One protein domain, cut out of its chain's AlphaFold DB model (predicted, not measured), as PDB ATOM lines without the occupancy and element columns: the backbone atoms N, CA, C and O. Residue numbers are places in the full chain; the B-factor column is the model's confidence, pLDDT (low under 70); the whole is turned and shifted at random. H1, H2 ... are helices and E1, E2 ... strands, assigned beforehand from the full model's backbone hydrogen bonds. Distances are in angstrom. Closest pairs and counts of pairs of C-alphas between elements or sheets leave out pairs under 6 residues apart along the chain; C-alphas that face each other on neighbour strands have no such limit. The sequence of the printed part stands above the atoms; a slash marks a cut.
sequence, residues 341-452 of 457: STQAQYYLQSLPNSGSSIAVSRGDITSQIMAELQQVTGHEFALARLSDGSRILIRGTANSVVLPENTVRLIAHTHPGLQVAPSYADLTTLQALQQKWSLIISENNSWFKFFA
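AT A GLANCE: This is residues 341 to 452 of the 457 residues of the protein "RHS repeat-associated core domain-containing protein" of Chloroflexi bacterium (UniProt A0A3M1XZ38). A strongly twisted sheet of six strands is the core, with H2 packed across one face and H3 over the opposite face, on E5. H1 packs on H2 and grazes the sheet beside E1 and E3. The 112 printed residues hold three named helices and six named strands, in the order H1 E1 H2 E2 E3 E4 H3 E5 E6; the sheet is mixed, in the order E1 E3 E2 E4 E5 E6, and the class is mixed, helices and strands. The whole is compact and rounded, with a radius of gyration of the C-alphas of 12.7 A and spans of 35 by 33 by 23 A.

HOW THE PARTS SIT: H1, residues 342 to 350, touches H2, residues 367 to 377, at a steep tilt of 53 degrees, the same way; their closest C-alphas, those of Ala 344 and Ile 369, are 5.4 A apart. E1, residues 357 to 359, is an edge strand, antiparallel to E3, residues 391 to 395, with N 358 and O 393 3.0 A apart. H1 is on this sheet but only grazes it, with residues 347 to 350. H2 is on the sheet at a height of 7.5 A, over E4, residues 407 to 414; it only just runs across the strands, at 62 degrees to E4 on the local plane. E2, residues 381 to 386, forms a hairpin with E3, with N 394 and O 382 2.8 A apart. E1, H2 and E2 form a split strand-helix-strand unit, two strands running the same way with E3 between them in the sheet; its crossover is right-handed. E4 is antiparallel to E2, with N 383 and O 412 2.8 A apart, and bends by 64 degrees at residue 411. H3, residues 424 to 432, lies on the opposite face from H2, over E5, residues 437 to 441, at a height of 8.6 A, and runs along the strands, at 23 degrees to E5 on the local plane. E4, H3 and E5 form a strand-helix-strand unit, two parallel neighbour strands with a helix between them along the chain, and its crossover is right-handed; N 413 and O 439 are 2.9 A apart. E5 and E6, residues 447 to 451, form a hairpin, with N 448 and O 440 2.8 A apart. In H1, H2 and H3 every O i to N i+4 pair is within hydrogen-bond range.

IN THESE COORDINATES: H1 begins at C-alpha 342, at (3.237, 20.458, 40.927). H2 is 15.4 A long, E2 15.6 A and E4 17.0 A. E6 ends at C-alpha 451, at (-5.822, -10.696, 39.364).

THE WHOLE: The two C-alphas farthest apart, those of Thr 342 and Gln 431, are 35.4 A apart. The printed part has no cut, and the link from E3 to E4, 11 residues, is long. The mean pLDDT of the printed part is 81.6; 18 residues are under 70, among them 341 to 343, 416 to 421 and 442 to 445.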
ATOM      1  N   SER A 341       5.561  16.372  42.361       62.38
ATOM      2  CA  SER A 341       5.266  17.182  41.188       62.38
ATOM      3  C   SER A 341       4.209  18.250  41.503       62.38
ATOM      4  O   SER A 341       3.292  18.032  42.297       62.38
ATOM      5  N   THR A 342       4.266  19.399  40.821       60.31
ATOM      6  CA  THR A 342       3.237  20.458  40.927       60.31
ATOM      7  C   THR A 342       1.820  19.904  40.713       60.31
ATOM      8  O   THR A 342       0.852  20.384  41.301       60.31
ATOM      9  N   GLN A 343       1.690  18.843  39.908       69.38
ATOM     10  CA  GLN A 343       0.425  18.150  39.680       69.38
ATOM     11  C   GLN A 343      -0.041  17.341  40.906       69.38
ATOM     12  O   GLN A 343      -1.226  17.365  41.230       69.38
ATOM     13  N   ALA A 344       0.862  16.658  41.613       71.69
ATOM     14  CA  ALA A 344       0.549  15.983  42.873       71.69
ATOM     15  C   ALA A 344       0.180  16.985  43.984       71.69
ATOM     16  O   ALA A 344      -0.785  16.754  44.711       71.69
ATOM     17  N   GLN A 345       0.850  18.143  44.052       63.69
ATOM     18  CA  GLN A 345       0.494  19.219  44.993       63.69
ATOM     19  C   GLN A 345      -0.953  19.696  44.796       63.69
ATOM     20  O   GLN A 345      -1.701  19.828  45.766       63.69
ATOM     21  N   TYR A 346      -1.375  19.892  43.542       72.94
ATOM     22  CA  TYR A 346      -2.754  20.263  43.214       72.94
ATOM     23  C   TYR A 346      -3.775  19.232  43.726       72.94
ATOM     24  O   TYR A 346      -4.824  19.601  44.267       72.94
ATOM     25  N   TYR A 347      -3.477  17.934  43.598       78.56
ATOM     26  CA  TYR A 347      -4.378  16.885  44.078       78.56
ATOM     27  C   TYR A 347      -4.434  16.791  45.598       78.56
ATOM     28  O   TYR A 347      -5.525  16.592  46.122       78.56
ATOM     29  N   LEU A 348      -3.321  16.990  46.311       74.31
ATOM     30  CA  LEU A 348      -3.340  17.036  47.779       74.31
ATOM     31  C   LEU A 348      -4.197  18.184  48.302       74.31
ATOM     32  O   LEU A 348      -5.024  17.975  49.186       74.31
ATOM     33  N   GLN A 349      -4.057  19.373  47.717       68.38
ATOM     34  CA  GLN A 349      -4.882  20.529  48.084       68.38
ATOM     35  C   GLN A 349      -6.369  20.280  47.809       68.38
ATOM     36  O   GLN A 349      -7.234  20.714  48.566       68.38
ATOM     37  N   SER A 350      -6.667  19.544  46.739       74.19
ATOM     38  CA  SER A 350      -8.033  19.170  46.367       74.19
ATOM     39  C   SER A 350      -8.612  18.018  47.200       74.19
ATOM     40  O   SER A 350      -9.820  17.783  47.157       74.19
ATOM     41  N   LEU A 351      -7.770  17.294  47.943       79.94
ATOM     42  CA  LEU A 351      -8.120  16.122  48.748       79.94
ATOM     43  C   LEU A 351      -7.695  16.328  50.215       79.94
ATOM     44  O   LEU A 351      -6.796  15.637  50.713       79.94
ATOM     45  N   PRO A 352      -8.325  17.276  50.936       67.25
ATOM     46  CA  PRO A 352      -7.833  17.731  52.236       67.25
ATOM     47  C   PRO A 352      -7.900  16.654  53.327       67.25
ATOM     48  O   PRO A 352      -7.042  16.631  54.201       67.25
ATOM     49  N   ASN A 353      -8.871  15.735  53.254       77.88
ATOM     50  CA  ASN A 353      -9.152  14.742  54.300       77.88
ATOM     51  C   ASN A 353      -9.344  13.331  53.721       77.88
ATOM     52  O   ASN A 353      -9.710  13.177  52.552       77.88
ATOM     53  N   SER A 354      -9.177  12.290  54.540       80.56
ATOM     54  CA  SER A 354      -9.584  10.924  54.181       80.56
ATOM     55  C   SER A 354     -11.077  10.867  53.824       80.56
ATOM     56  O   SER A 354     -11.908  11.503  54.470       80.56
ATOM     57  N   GLY A 355     -11.420  10.131  52.769       78.69
ATOM     58  CA  GLY A 355     -12.764  10.060  52.190       78.69
ATOM     59  C   GLY A 355     -13.085  11.173  51.183       78.69
ATOM     60  O   GLY A 355     -14.108  11.096  50.504       78.69
ATOM     61  N   SER A 356     -12.227  12.191  51.040       84.62
ATOM     62  CA  SER A 356     -12.382  13.184  49.970       84.62
ATOM     63  C   SER A 356     -12.123  12.560  48.596       84.62
ATOM     64  O   SER A 356     -11.334  11.620  48.452       84.62
ATOM     65  N   SER A 357     -12.806  13.080  47.573       91.69
ATOM     66  CA  SER A 357     -12.602  12.662  46.188       91.69
ATOM     67  C   SER A 357     -12.699  13.834  45.216       91.69
ATOM     68  O   SER A 357     -13.441  14.789  45.450       91.69
ATOM     69  N   ILE A 358     -11.952  13.757  44.115       91.94
ATOM     70  CA  ILE A 358     -11.955  14.749  43.035       91.94
ATOM     71  C   ILE A 358     -12.102  14.060  41.680       91.94
ATOM     72  O   ILE A 358     -11.538  12.990  41.447       91.94
ATOM     73  N   ALA A 359     -12.852  14.682  40.769       92.19
ATOM     74  CA  ALA A 359     -12.961  14.228  39.391       92.19
ATOM     75  C   ALA A 359     -11.647  14.448  38.628       92.19
ATOM     76  O   ALA A 359     -11.064  15.529  38.673       92.19
ATOM     77  N   VAL A 360     -11.213  13.432  37.884       91.75
ATOM     78  CA  VAL A 360      -9.971  13.459  37.097       91.75
ATOM     79  C   VAL A 360     -10.220  12.988  35.668       91.75
ATOM     80  O   VAL A 360     -11.086  12.147  35.411       91.75
ATOM     81  N   SER A 361      -9.457  13.495  34.705       89.38
ATOM     82  CA  SER A 361      -9.531  13.039  33.315       89.38
ATOM     83  C   SER A 361      -8.652  11.811  33.083       89.38
ATOM     84  O   SER A 361      -7.832  11.389  33.901       89.38
ATOM     85  N   ARG A 362      -8.830  11.163  31.931       82.38
ATOM     86  CA  ARG A 362      -7.977  10.036  31.546       82.38
ATOM     87  C   ARG A 362      -6.570  10.544  31.211       82.38
ATOM     88  O   ARG A 362      -6.406  11.209  30.200       82.38
ATOM     89  N   GLY A 363      -5.580  10.116  31.992       79.62
ATOM     90  CA  GLY A 363      -4.167  10.477  31.807       79.62
ATOM     91  C   GLY A 363      -3.645  11.464  32.851       79.62
ATOM     92  O   GLY A 363      -2.438  11.561  33.021       79.62
ATOM     93  N   ASP A 364      -4.548  12.101  33.597       80.81
ATOM     94  CA  ASP A 364      -4.241  13.099  34.628       80.81
ATOM     95  C   ASP A 364      -3.510  12.520  35.850       80.81
ATOM     96  O   ASP A 364      -2.841  13.248  36.581       80.81
ATOM     97  N   ILE A 365      -3.653  11.209  36.067       87.31
ATOM     98  CA  ILE A 365      -3.083  10.458  37.184       87.31
ATOM     99  C   ILE A 365      -2.137   9.386  36.634       87.31
ATOM    100  O   ILE A 365      -2.570   8.451  35.952       87.31
ATOM    101  N   THR A 366      -0.845   9.527  36.935       85.06
ATOM    102  CA  THR A 366       0.224   8.571  36.593       85.06
ATOM    103  C   THR A 366       0.606   7.723  37.811       85.06
ATOM    104  O   THR A 366       0.202   8.035  38.931       85.06
ATOM    105  N   SER A 367       1.389   6.650  37.616       79.81
ATOM    106  CA  SER A 367       1.943   5.901  38.762       79.81
ATOM    107  C   SER A 367       2.840   6.787  39.614       79.81
ATOM    108  O   SER A 367       2.794   6.695  40.830       79.81
ATOM    109  N   GLN A 368       3.606   7.676  38.981       81.06
ATOM    110  CA  GLN A 368       4.464   8.617  39.682       81.06
ATOM    111  C   GLN A 368       3.656   9.556  40.584       81.06
ATOM    112  O   GLN A 368       3.974   9.661  41.758       81.06
ATOM    113  N   ILE A 369       2.577  10.171  40.080       84.25
ATOM    114  CA  ILE A 369       1.738  11.071  40.891       84.25
ATOM    115  C   ILE A 369       1.122  10.317  42.072       84.25
ATOM    116  O   ILE A 369       1.158  10.791  43.196       84.25
ATOM    117  N   MET A 370       0.563   9.134  41.841       84.69
ATOM    118  CA  MET A 370      -0.039   8.339  42.914       84.69
ATOM    119  C   MET A 370       0.992   7.882  43.956       84.69
ATOM    120  O   MET A 370       0.686   7.887  45.145       84.69
ATOM    121  N   ALA A 371       2.204   7.525  43.521       79.50
ATOM    122  CA  ALA A 371       3.304   7.190  44.417       79.50
ATOM    123  C   ALA A 371       3.749   8.403  45.241       79.50
ATOM    124  O   ALA A 371       3.888   8.292  46.451       79.50
ATOM    125  N   GLU A 372       3.893   9.567  44.606       78.25
ATOM    126  CA  GLU A 372       4.188  10.846  45.258       78.25
ATOM    127  C   GLU A 372       3.144  11.173  46.341       78.25
ATOM    128  O   GLU A 372       3.499  11.471  47.479       78.25
ATOM    129  N   LEU A 373       1.849  11.046  46.024       79.62
ATOM    130  CA  LEU A 373       0.751  11.272  46.973       79.62
ATOM    131  C   LEU A 373       0.808  10.318  48.175       79.62
ATOM    132  O   LEU A 373       0.646  10.741  49.322       79.62
ATOM    133  N   GLN A 374       1.039   9.031  47.914       81.75
ATOM    134  CA  GLN A 374       1.131   7.996  48.939       81.75
ATOM    135  C   GLN A 374       2.370   8.188  49.826       81.75
ATOM    136  O   GLN A 374       2.251   8.117  51.046       81.75
ATOM    137  N   GLN A 375       3.540   8.450  49.234       74.12
ATOM    138  CA  GLN A 375       4.798   8.670  49.955       74.12
ATOM    139  C   GLN A 375       4.706   9.874  50.888       74.12
ATOM    140  O   GLN A 375       5.162   9.802  52.023       74.12
ATOM    141  N   VAL A 376       4.081  10.956  50.423       68.38
ATOM    142  CA  VAL A 376       3.945  12.186  51.204       68.38
ATOM    143  C   VAL A 376       2.943  12.059  52.338       68.38
ATOM    144  O   VAL A 376       3.173  12.573  53.425       68.38
ATOM    145  N   THR A 377       1.800  11.428  52.089       72.94
ATOM    146  CA  THR A 377       0.721  11.415  53.086       72.94
ATOM    147  C   THR A 377       0.727  10.183  53.978       72.94
ATOM    148  O   THR A 377      -0.012  10.149  54.957       72.94
ATOM    149  N   GLY A 378       1.479   9.140  53.614       78.12
ATOM    150  CA  GLY A 378       1.387   7.834  54.261       78.12
ATOM    151  C   GLY A 378      -0.009   7.208  54.158       78.12
ATOM    152  O   GLY A 378      -0.339   6.333  54.952       78.12
ATOM    153  N   HIS A 379      -0.854   7.666  53.225       83.19
ATOM    154  CA  HIS A 379      -2.216   7.173  53.043       83.19
ATOM    155  C   HIS A 379      -2.389   6.381  51.751       83.19
ATOM    156  O   HIS A 379      -1.671   6.553  50.764       83.19
ATOM    157  N   GLU A 380      -3.419   5.546  51.748       87.88
ATOM    158  CA  GLU A 380      -3.912   4.877  50.558       87.88
ATOM    159  C   GLU A 380      -4.638   5.852  49.625       87.88
ATOM    160  O   GLU A 380      -5.336   6.769  50.061       87.88
ATOM    161  N   PHE A 381      -4.537   5.617  48.321       90.75
ATOM    162  CA  PHE A 381      -5.310   6.312  47.302       90.75
ATOM    163  C   PHE A 381      -5.969   5.294  46.381       90.75
ATOM    164  O   PHE A 381      -5.412   4.239  46.072       90.75
ATOM    165  N   ALA A 382      -7.167   5.621  45.903       91.88
ATOM    166  CA  ALA A 382      -7.864   4.827  44.900       91.88
ATOM    167  C   ALA A 382      -8.267   5.693  43.712       91.88
ATOM    168  O   ALA A 382      -8.852   6.764  43.857       91.88
ATOM    169  N   LEU A 383      -7.993   5.185  42.518       93.75
ATOM    170  CA  LEU A 383      -8.525   5.712  41.275       93.75
ATOM    171  C   LEU A 383      -9.687   4.816  40.850       93.75
ATOM    172  O   LEU A 383      -9.490   3.635  40.556       93.75
ATOM    173  N   ALA A 384     -10.892   5.372  40.787       94.19
ATOM    174  CA  ALA A 384     -12.110   4.615  40.518       94.19
ATOM    175  C   ALA A 384     -12.931   5.220  39.374       94.19
ATOM    176  O   ALA A 384     -12.789   6.391  39.016       94.19
ATOM    177  N   ARG A 385     -13.802   4.401  38.781       94.62
ATOM    178  CA  ARG A 385     -14.839   4.827  37.842       94.62
ATOM    179  C   ARG A 385     -16.211   4.610  38.460       94.62
ATOM    180  O   ARG A 385     -16.503   3.513  38.935       94.62
ATOM    181  N   LEU A 386     -17.052   5.629  38.369       95.12
ATOM    182  CA  LEU A 386     -18.433   5.596  38.834       95.12
ATOM    183  C   LEU A 386     -19.398   5.190  37.708       95.12
ATOM    184  O   LEU A 386     -19.033   5.177  36.525       95.12
ATOM    185  N   SER A 387     -20.630   4.834  38.073       94.25
ATOM    186  CA  SER A 387     -21.684   4.385  37.148       94.25
ATOM    187  C   SER A 387     -22.103   5.435  36.112       94.25
ATOM    188  O   SER A 387     -22.526   5.076  35.013       94.25
ATOM    189  N   ASP A 388     -21.919   6.723  36.414       92.50
ATOM    190  CA  ASP A 388     -22.120   7.849  35.490       92.50
ATOM    191  C   ASP A 388     -20.995   7.980  34.438       92.50
ATOM    192  O   ASP A 388     -21.069   8.791  33.514       92.50
ATOM    193  N   GLY A 389     -19.950   7.157  34.554       90.25
ATOM    194  CA  GLY A 389     -18.791   7.133  33.677       90.25
ATOM    195  C   GLY A 389     -17.626   8.012  34.134       90.25
ATOM    196  O   GLY A 389     -16.548   7.865  33.539       90.25
ATOM    197  N   SER A 390     -17.811   8.842  35.166       91.69
ATOM    198  CA  SER A 390     -16.806   9.733  35.751       91.69
ATOM    199  C   SER A 390     -15.651   8.947  36.367       91.69
ATOM    200  O   SER A 390     -15.822   7.819  36.837       91.69
ATOM    201  N   ARG A 391     -14.453   9.539  36.352       94.62
ATOM    202  CA  ARG A 391     -13.275   9.009  37.047       94.62
ATOM    203  C   ARG A 391     -12.959   9.901  38.228       94.62
ATOM    204  O   ARG A 391     -12.957  11.120  38.072       94.62
ATOM    205  N   ILE A 392     -12.667   9.290  39.363       94.75
ATOM    206  CA  ILE A 392     -12.353  10.010  40.590       94.75
ATOM    207  C   ILE A 392     -11.073   9.478  41.214       94.75
ATOM    208  O   ILE A 392     -10.823   8.271  41.187       94.75
ATOM    209  N   LEU A 393     -10.282  10.390  41.765       95.06
ATOM    210  CA  LEU A 393      -9.211  10.079  42.699       95.06
ATOM    211  C   LEU A 393      -9.753  10.255  44.118       95.06
ATOM    212  O   LEU A 393     -10.382  11.271  44.403       95.06
ATOM    213  N   ILE A 394      -9.514   9.273  44.978       94.12
ATOM    214  CA  ILE A 394     -10.008   9.217  46.353       94.12
ATOM    215  C   ILE A 394      -8.810   9.106  47.289       94.12
ATOM    216  O   ILE A 394      -7.929   8.274  47.053       94.12
ATOM    217  N   ARG A 395      -8.801   9.909  48.355       91.12
ATOM    218  CA  ARG A 395      -7.829   9.803  49.449       91.12
ATOM    219  C   ARG A 395      -8.390   8.924  50.563       91.12
ATOM    220  O   ARG A 395      -9.496   9.163  51.040       91.12
ATOM    221  N   GLY A 396      -7.630   7.929  50.991       87.56
ATOM    222  CA  GLY A 396      -7.931   7.051  52.114       87.56
ATOM    223  C   GLY A 396      -7.263   7.491  53.416       87.56
ATOM    224  O   GLY A 396      -6.862   8.643  53.594       87.56
ATOM    225  N   THR A 397      -7.192   6.552  54.346       85.50
ATOM    226  CA  THR A 397      -6.401   6.591  55.579       85.50
ATOM    227  C   THR A 397      -5.079   5.850  55.359       85.50
ATOM    228  O   THR A 397      -4.803   5.384  54.256       85.50
ATOM    229  N   ALA A 398      -4.268   5.698  56.408       81.19
ATOM    230  CA  ALA A 398      -3.048   4.895  56.345       81.19
ATOM    231  C   ALA A 398      -3.290   3.398  56.072       81.19
ATOM    232  O   ALA A 398      -2.363   2.714  55.673       81.19
ATOM    233  N   ASN A 399      -4.508   2.884  56.283       81.88
ATOM    234  CA  ASN A 399      -4.782   1.438  56.216       81.88
ATOM    235  C   ASN A 399      -6.065   1.078  55.448       81.88
ATOM    236  O   ASN A 399      -6.515  -0.065  55.511       81.88
ATOM    237  N   SER A 400      -6.765   2.066  54.885       83.62
ATOM    238  CA  SER A 400      -7.999   1.809  54.138       83.62
ATOM    239  C   SER A 400      -8.415   2.987  53.269       83.62
ATOM    240  O   SER A 400      -8.321   4.148  53.681       83.62
ATOM    241  N   VAL A 401      -9.012   2.687  52.120       87.88
ATOM    242  CA  VAL A 401      -9.745   3.633  51.279       87.88
ATOM    243  C   VAL A 401     -11.166   3.128  51.036       87.88
ATOM    244  O   VAL A 401     -11.389   1.979  50.663       87.88
ATOM    245  N   VAL A 402     -12.156   3.997  51.247       89.06
ATOM    246  CA  VAL A 402     -13.572   3.653  51.059       89.06
ATOM    247  C   VAL A 402     -14.020   4.113  49.677       89.06
ATOM    248  O   VAL A 402     -13.940   5.298  49.347       89.06
ATOM    249  N   LEU A 403     -14.503   3.174  48.863       90.81
ATOM    250  CA  LEU A 403     -15.055   3.472  47.544       90.81
ATOM    251  C   LEU A 403     -16.526   3.909  47.663       90.81
ATOM    252  O   LEU A 403     -17.281   3.287  48.411       90.81
ATOM    253  N   PRO A 404     -16.975   4.926  46.904       91.56
ATOM    254  CA  PRO A 404     -18.392   5.271  46.815       91.56
ATOM    255  C   PRO A 404     -19.246   4.089  46.338       91.56
ATOM    256  O   PRO A 404     -18.817   3.338  45.462       91.56
ATOM    257  N   GLU A 405     -20.480   3.961  46.833       89.69
ATOM    258  CA  GLU A 405     -21.381   2.838  46.500       89.69
ATOM    259  C   GLU A 405     -21.682   2.709  44.997       89.69
ATOM    260  O   GLU A 405     -21.908   1.617  44.486       89.69
ATOM    261  N   ASN A 406     -21.654   3.820  44.258       92.88
ATOM    262  CA  ASN A 406     -21.854   3.841  42.809       92.88
ATOM    263  C   ASN A 406     -20.571   3.553  42.006       92.88
ATOM    264  O   ASN A 406     -20.537   3.791  40.792       92.88
ATOM    265  N   THR A 407     -19.514   3.064  42.656       94.56
ATOM    266  CA  THR A 407     -18.286   2.627  41.989       94.56
ATOM    267  C   THR A 407     -18.564   1.382  41.160       94.56
ATOM    268  O   THR A 407     -19.005   0.360  41.668       94.56
ATOM    269  N   VAL A 408     -18.263   1.452  39.865       94.38
ATOM    270  CA  VAL A 408     -18.368   0.307  38.946       94.38
ATOM    271  C   VAL A 408     -17.006  -0.261  38.582       94.38
ATOM    272  O   VAL A 408     -16.936  -1.348  38.016       94.38
ATOM    273  N   ARG A 409     -15.912   0.471  38.855       93.12
ATOM    274  CA  ARG A 409     -14.552  -0.007  38.598       93.12
ATOM    275  C   ARG A 409     -13.488   0.573  39.504       93.12
ATOM    276  O   ARG A 409     -13.329   1.786  39.536       93.12
ATOM    277  N   LEU A 410     -12.682  -0.301  40.102       92.31
ATOM    278  CA  LEU A 410     -11.389   0.056  40.670       92.31
ATOM    279  C   LEU A 410     -10.353   0.031  39.537       92.31
ATOM    280  O   LEU A 410     -10.169  -0.976  38.852       92.31
ATOM    281  N   ILE A 411      -9.751   1.183  39.240       91.50
ATOM    282  CA  ILE A 411      -8.744   1.317  38.177       91.50
ATOM    283  C   ILE A 411      -7.355   1.059  38.749       91.50
ATOM    284  O   ILE A 411      -6.550   0.380  38.110       91.50
ATOM    285  N   ALA A 412      -7.078   1.663  39.900       89.12
ATOM    286  CA  ALA A 412      -5.771   1.661  40.526       89.12
ATOM    287  C   ALA A 412      -5.892   1.892  42.036       89.12
ATOM    288  O   ALA A 412      -6.791   2.615  42.469       89.12
ATOM    289  N   HIS A 413      -4.969   1.320  42.801       88.12
ATOM    290  CA  HIS A 413      -4.896   1.458  44.252       88.12
ATOM    291  C   HIS A 413      -3.437   1.494  44.745       88.12
ATOM    292  O   HIS A 413      -2.538   1.002  44.057       88.12
ATOM    293  N   THR A 414      -3.196   2.102  45.906       86.06
ATOM    294  CA  THR A 414      -1.868   2.250  46.517       86.06
ATOM    295  C   THR A 414      -1.887   1.869  47.987       86.06
ATOM    296  O   THR A 414      -2.834   2.224  48.680       86.06
ATOM    297  N   HIS A 415      -0.803   1.246  48.458       78.62
ATOM    298  CA  HIS A 415      -0.616   0.828  49.850       78.62
ATOM    299  C   HIS A 415       0.628   1.478  50.461       78.62
ATOM    300  O   HIS A 415       1.719   1.289  49.914       78.62
ATOM    301  N   PRO A 416       0.527   2.192  51.593       69.75
ATOM    302  CA  PRO A 416       1.696   2.662  52.326       69.75
ATOM    303  C   PRO A 416       2.482   1.475  52.910       69.75
ATOM    304  O   PRO A 416       1.988   0.725  53.743       69.75
ATOM    305  N   GLY A 417       3.723   1.284  52.450       61.66
ATOM    306  CA  GLY A 417       4.679   0.337  53.043       61.66
ATOM    307  C   GLY A 417       4.541  -1.147  52.667       61.66
ATOM    308  O   GLY A 417       5.352  -1.947  53.129       61.66
ATOM    309  N   LEU A 418       3.575  -1.552  51.831       57.88
ATOM    310  CA  LEU A 418       3.445  -2.950  51.378       57.88
ATOM    311  C   LEU A 418       4.104  -3.165  50.012       57.88
ATOM    312  O   LEU A 418       3.743  -2.533  49.022       57.88
ATOM    313  N   GLN A 419       5.064  -4.094  49.966       57.03
ATOM    314  CA  GLN A 419       6.014  -4.170  48.854       57.03
ATOM    315  C   GLN A 419       5.490  -4.877  47.587       57.03
ATOM    316  O   GLN A 419       6.003  -4.583  46.508       57.03
ATOM    317  N   VAL A 420       4.519  -5.816  47.634       57.19
ATOM    318  CA  VAL A 420       4.231  -6.617  46.411       57.19
ATOM    319  C   VAL A 420       2.870  -7.339  46.264       57.19
ATOM    320  O   VAL A 420       2.700  -8.033  45.262       57.19
ATOM    321  N   ALA A 421       1.886  -7.214  47.169       64.44
ATOM    322  CA  ALA A 421       0.641  -8.009  47.084       64.44
ATOM    323  C   ALA A 421      -0.648  -7.227  47.430       64.44
ATOM    324  O   ALA A 421      -0.598  -6.349  48.292       64.44
ATOM    325  N   PRO A 422      -1.800  -7.540  46.789       72.12
ATOM    326  CA  PRO A 422      -3.101  -6.985  47.170       72.12
ATOM    327  C   PRO A 422      -3.512  -7.452  48.570       72.12
ATOM    328  O   PRO A 422      -3.250  -8.591  48.961       72.12
ATOM    329  N   SER A 423      -4.209  -6.593  49.309       76.94
ATOM    330  CA  SER A 423      -4.828  -6.972  50.578       76.94
ATOM    331  C   SER A 423      -6.047  -7.882  50.349       76.94
ATOM    332  O   SER A 423      -6.647  -7.910  49.270       76.94
ATOM    333  N   TYR A 424      -6.490  -8.598  51.388       79.44
ATOM    334  CA  TYR A 424      -7.761  -9.337  51.337       79.44
ATOM    335  C   TYR A 424      -8.959  -8.413  51.017       79.44
ATOM    336  O   TYR A 424      -9.900  -8.811  50.326       79.44
ATOM    337  N   ALA A 425      -8.903  -7.150  51.456       80.00
ATOM    338  CA  ALA A 425      -9.906  -6.131  51.143       80.00
ATOM    339  C   ALA A 425      -9.914  -5.752  49.647       80.00
ATOM    340  O   ALA A 425     -10.981  -5.566  49.061       80.00
ATOM    341  N   ASP A 426      -8.751  -5.717  48.993       81.31
ATOM    342  CA  ASP A 426      -8.661  -5.469  47.550       81.31
ATOM    343  C   ASP A 426      -9.306  -6.597  46.746       81.31
ATOM    344  O   ASP A 426     -10.065  -6.352  45.807       81.31
ATOM    345  N   LEU A 427      -9.030  -7.844  47.128       81.44
ATOM    346  CA  LEU A 427      -9.543  -9.027  46.435       81.44
ATOM    347  C   LEU A 427     -11.063  -9.149  46.581       81.44
ATOM    348  O   LEU A 427     -11.764  -9.346  45.587       81.44
ATOM    349  N   THR A 428     -11.584  -8.949  47.792       83.62
ATOM    350  CA  THR A 428     -13.034  -8.916  48.042       83.62
ATOM    351  C   THR A 428     -13.712  -7.763  47.298       83.62
ATOM    352  O   THR A 428     -14.793  -7.948  46.735       83.62
ATOM    353  N   THR A 429     -13.054  -6.605  47.188       86.50
ATOM    354  CA  THR A 429     -13.542  -5.474  46.387       86.50
ATOM    355  C   THR A 429     -13.587  -5.805  44.894       86.50
ATOM    356  O   THR A 429     -14.587  -5.518  44.234       86.50
ATOM    357  N   LEU A 430     -12.558  -6.454  44.337       87.81
ATOM    358  CA  LEU A 430     -12.582  -6.892  42.937       87.81
ATOM    359  C   LEU A 430     -13.692  -7.911  42.670       87.81
ATOM    360  O   LEU A 430     -14.383  -7.791  41.658       87.81
ATOM    361  N   GLN A 431     -13.901  -8.868  43.574       86.50
ATOM    362  CA  GLN A 431     -14.989  -9.840  43.467       86.50
ATOM    363  C   GLN A 431     -16.364  -9.158  43.518       86.50
ATOM    364  O   GLN A 431     -17.205  -9.421  42.656       86.50
ATOM    365  N   ALA A 432     -16.574  -8.229  44.457       86.88
ATOM    366  CA  ALA A 432     -17.814  -7.458  44.572       86.88
ATOM    367  C   ALA A 432     -18.094  -6.613  43.319       86.88
ATOM    368  O   ALA A 432     -19.232  -6.529  42.857       86.88
ATOM    369  N   LEU A 433     -17.047  -6.041  42.721       89.25
ATOM    370  CA  LEU A 433     -17.126  -5.283  41.473       89.25
ATOM    371  C   LEU A 433     -17.099  -6.163  40.205       89.25
ATOM    372  O   LEU A 433     -17.040  -5.625  39.093       89.25
ATOM    373  N   GLN A 434     -17.101  -7.494  40.353       89.69
ATOM    374  CA  GLN A 434     -16.992  -8.483  39.270       89.69
ATOM    375  C   GLN A 434     -15.818  -8.204  38.309       89.69
ATOM    376  O   GLN A 434     -15.916  -8.353  37.087       89.69
ATOM    377  N   GLN A 435     -14.686  -7.763  38.860       86.94
ATOM    378  CA  GLN A 435     -13.469  -7.425  38.136       86.94
ATOM    379  C   GLN A 435     -12.431  -8.529  38.202       86.94
ATOM    380  O   GLN A 435     -12.069  -9.005  39.267       86.94
ATOM    381  N   LYS A 436     -11.874  -8.865  37.035       85.75
ATOM    382  CA  LYS A 436     -10.788  -9.847  36.931       85.75
ATOM    383  C   LYS A 436      -9.445  -9.318  37.427       85.75
ATOM    384  O   LYS A 436      -8.610 -10.112  37.831       85.75
ATOM    385  N   TRP A 437      -9.205  -8.009  37.327       85.62
ATOM    386  CA  TRP A 437      -7.926  -7.395  37.683       85.62
ATOM    387  C   TRP A 437      -8.055  -5.893  37.957       85.62
ATOM    388  O   TRP A 437      -8.952  -5.233  37.422       85.62
ATOM    389  N   SER A 438      -7.096  -5.350  38.706       86.94
ATOM    390  CA  SER A 438      -6.852  -3.910  38.878       86.94
ATOM    391  C   SER A 438      -5.338  -3.635  38.926       86.94
ATOM    392  O   SER A 438      -4.529  -4.561  38.817       86.94
ATOM    393  N   LEU A 439      -4.942  -2.362  38.972       85.25
ATOM    394  CA  LEU A 439      -3.545  -1.948  39.104       85.25
ATOM    395  C   LEU A 439      -3.204  -1.635  40.566       85.25
ATOM    396  O   LEU A 439      -3.965  -0.950  41.243       85.25
ATOM    397  N   ILE A 440      -2.033  -2.075  41.019       81.94
ATOM    398  CA  ILE A 440      -1.398  -1.646  42.273       81.94
ATOM    399  C   ILE A 440      -0.052  -1.004  41.947       81.94
ATOM    400  O   ILE A 440       0.596  -1.378  40.966       81.94
ATOM    401  N   ILE A 441       0.359  -0.016  42.735       74.69
ATOM    402  CA  ILE A 441       1.696   0.575  42.628       74.69
ATOM    403  C   ILE A 441       2.684  -0.238  43.457       74.69
ATOM    404  O   ILE A 441       2.444  -0.507  44.627       74.69
ATOM    405  N   SER A 442       3.783  -0.631  42.818       64.00
ATOM    406  CA  SER A 442       4.940  -1.277  43.451       64.00
ATOM    407  C   SER A 442       5.946  -0.246  43.965       64.00
ATOM    408  O   SER A 442       5.936   0.902  43.519       64.00
ATOM    409  N   GLU A 443       6.882  -0.676  44.812       58.69
ATOM    410  CA  GLU A 443       7.934   0.173  45.402       58.69
ATOM    411  C   GLU A 443       8.759   0.981  44.393       58.69
ATOM    412  O   GLU A 443       9.240   2.066  44.700       58.69
ATOM    413  N   ASN A 444       8.882   0.488  43.159       61.69
ATOM    414  CA  ASN A 444       9.614   1.167  42.090       61.69
ATOM    415  C   ASN A 444       8.747   2.184  41.320       61.69
ATOM    416  O   ASN A 444       9.045   2.500  40.167       61.69
ATOM    417  N   ASN A 445       7.634   2.649  41.897       69.19
ATOM    418  CA  ASN A 445       6.676   3.579  41.285       69.19
ATOM    419  C   ASN A 445       6.097   3.078  39.948       69.19
ATOM    420  O   ASN A 445       5.729   3.856  39.058       69.19
ATOM    421  N   SER A 446       6.010   1.753  39.797       70.12
ATOM    422  CA  SER A 446       5.526   1.089  38.587       70.12
ATOM    423  C   SER A 446       4.206   0.363  38.841       70.12
ATOM    424  O   SER A 446       3.985  -0.188  39.922       70.12
ATOM    425  N   TRP A 447       3.318   0.372  37.843       75.75
ATOM    426  CA  TRP A 447       2.034  -0.320  37.916       75.75
ATOM    427  C   TRP A 447       2.207  -1.832  37.750       75.75
ATOM    428  O   TRP A 447       2.673  -2.297  36.709       75.75
ATOM    429  N   PHE A 448       1.720  -2.594  38.720       77.75
ATOM    430  CA  PHE A 448       1.563  -4.038  38.649       77.75
ATOM    431  C   PHE A 448       0.083  -4.403  38.468       77.75
ATOM    432  O   PHE A 448      -0.790  -3.832  39.119       77.75
ATOM    433  N   LYS A 449      -0.221  -5.349  37.569       81.06
ATOM    434  CA  LYS A 449      -1.577  -5.899  37.415       81.06
ATOM    435  C   LYS A 449      -1.739  -7.086  38.349       81.06
ATOM    436  O   LYS A 449      -1.050  -8.084  38.168       81.06
ATOM    437  N   PHE A 450      -2.696  -7.004  39.261       78.56
ATOM    438  CA  PHE A 450      -3.078  -8.132  40.102       78.56
ATOM    439  C   PHE A 450      -4.439  -8.673  39.668       78.56
ATOM    440  O   PHE A 450      -5.287  -7.914  39.191       78.56
ATOM    441  N   PHE A 451      -4.627  -9.983  39.806       77.00
ATOM    442  CA  PHE A 451      -5.822 -10.696  39.364       77.00
ATOM    443  C   PHE A 451      -6.626 -11.182  40.569       77.00
ATOM    444  O   PHE A 451      -6.049 -11.557  41.585       77.00
ATOM    445  N   ALA A 452      -7.953 -11.188  40.447       69.38
ATOM    446  CA  ALA A 452      -8.853 -11.677  41.494       69.38
ATOM    447  C   ALA A 452      -8.742 -13.201  41.718       69.38
ATOM    448  O   ALA A 452      -9.150 -13.689  42.768       69.38
TER     449      ALA A 452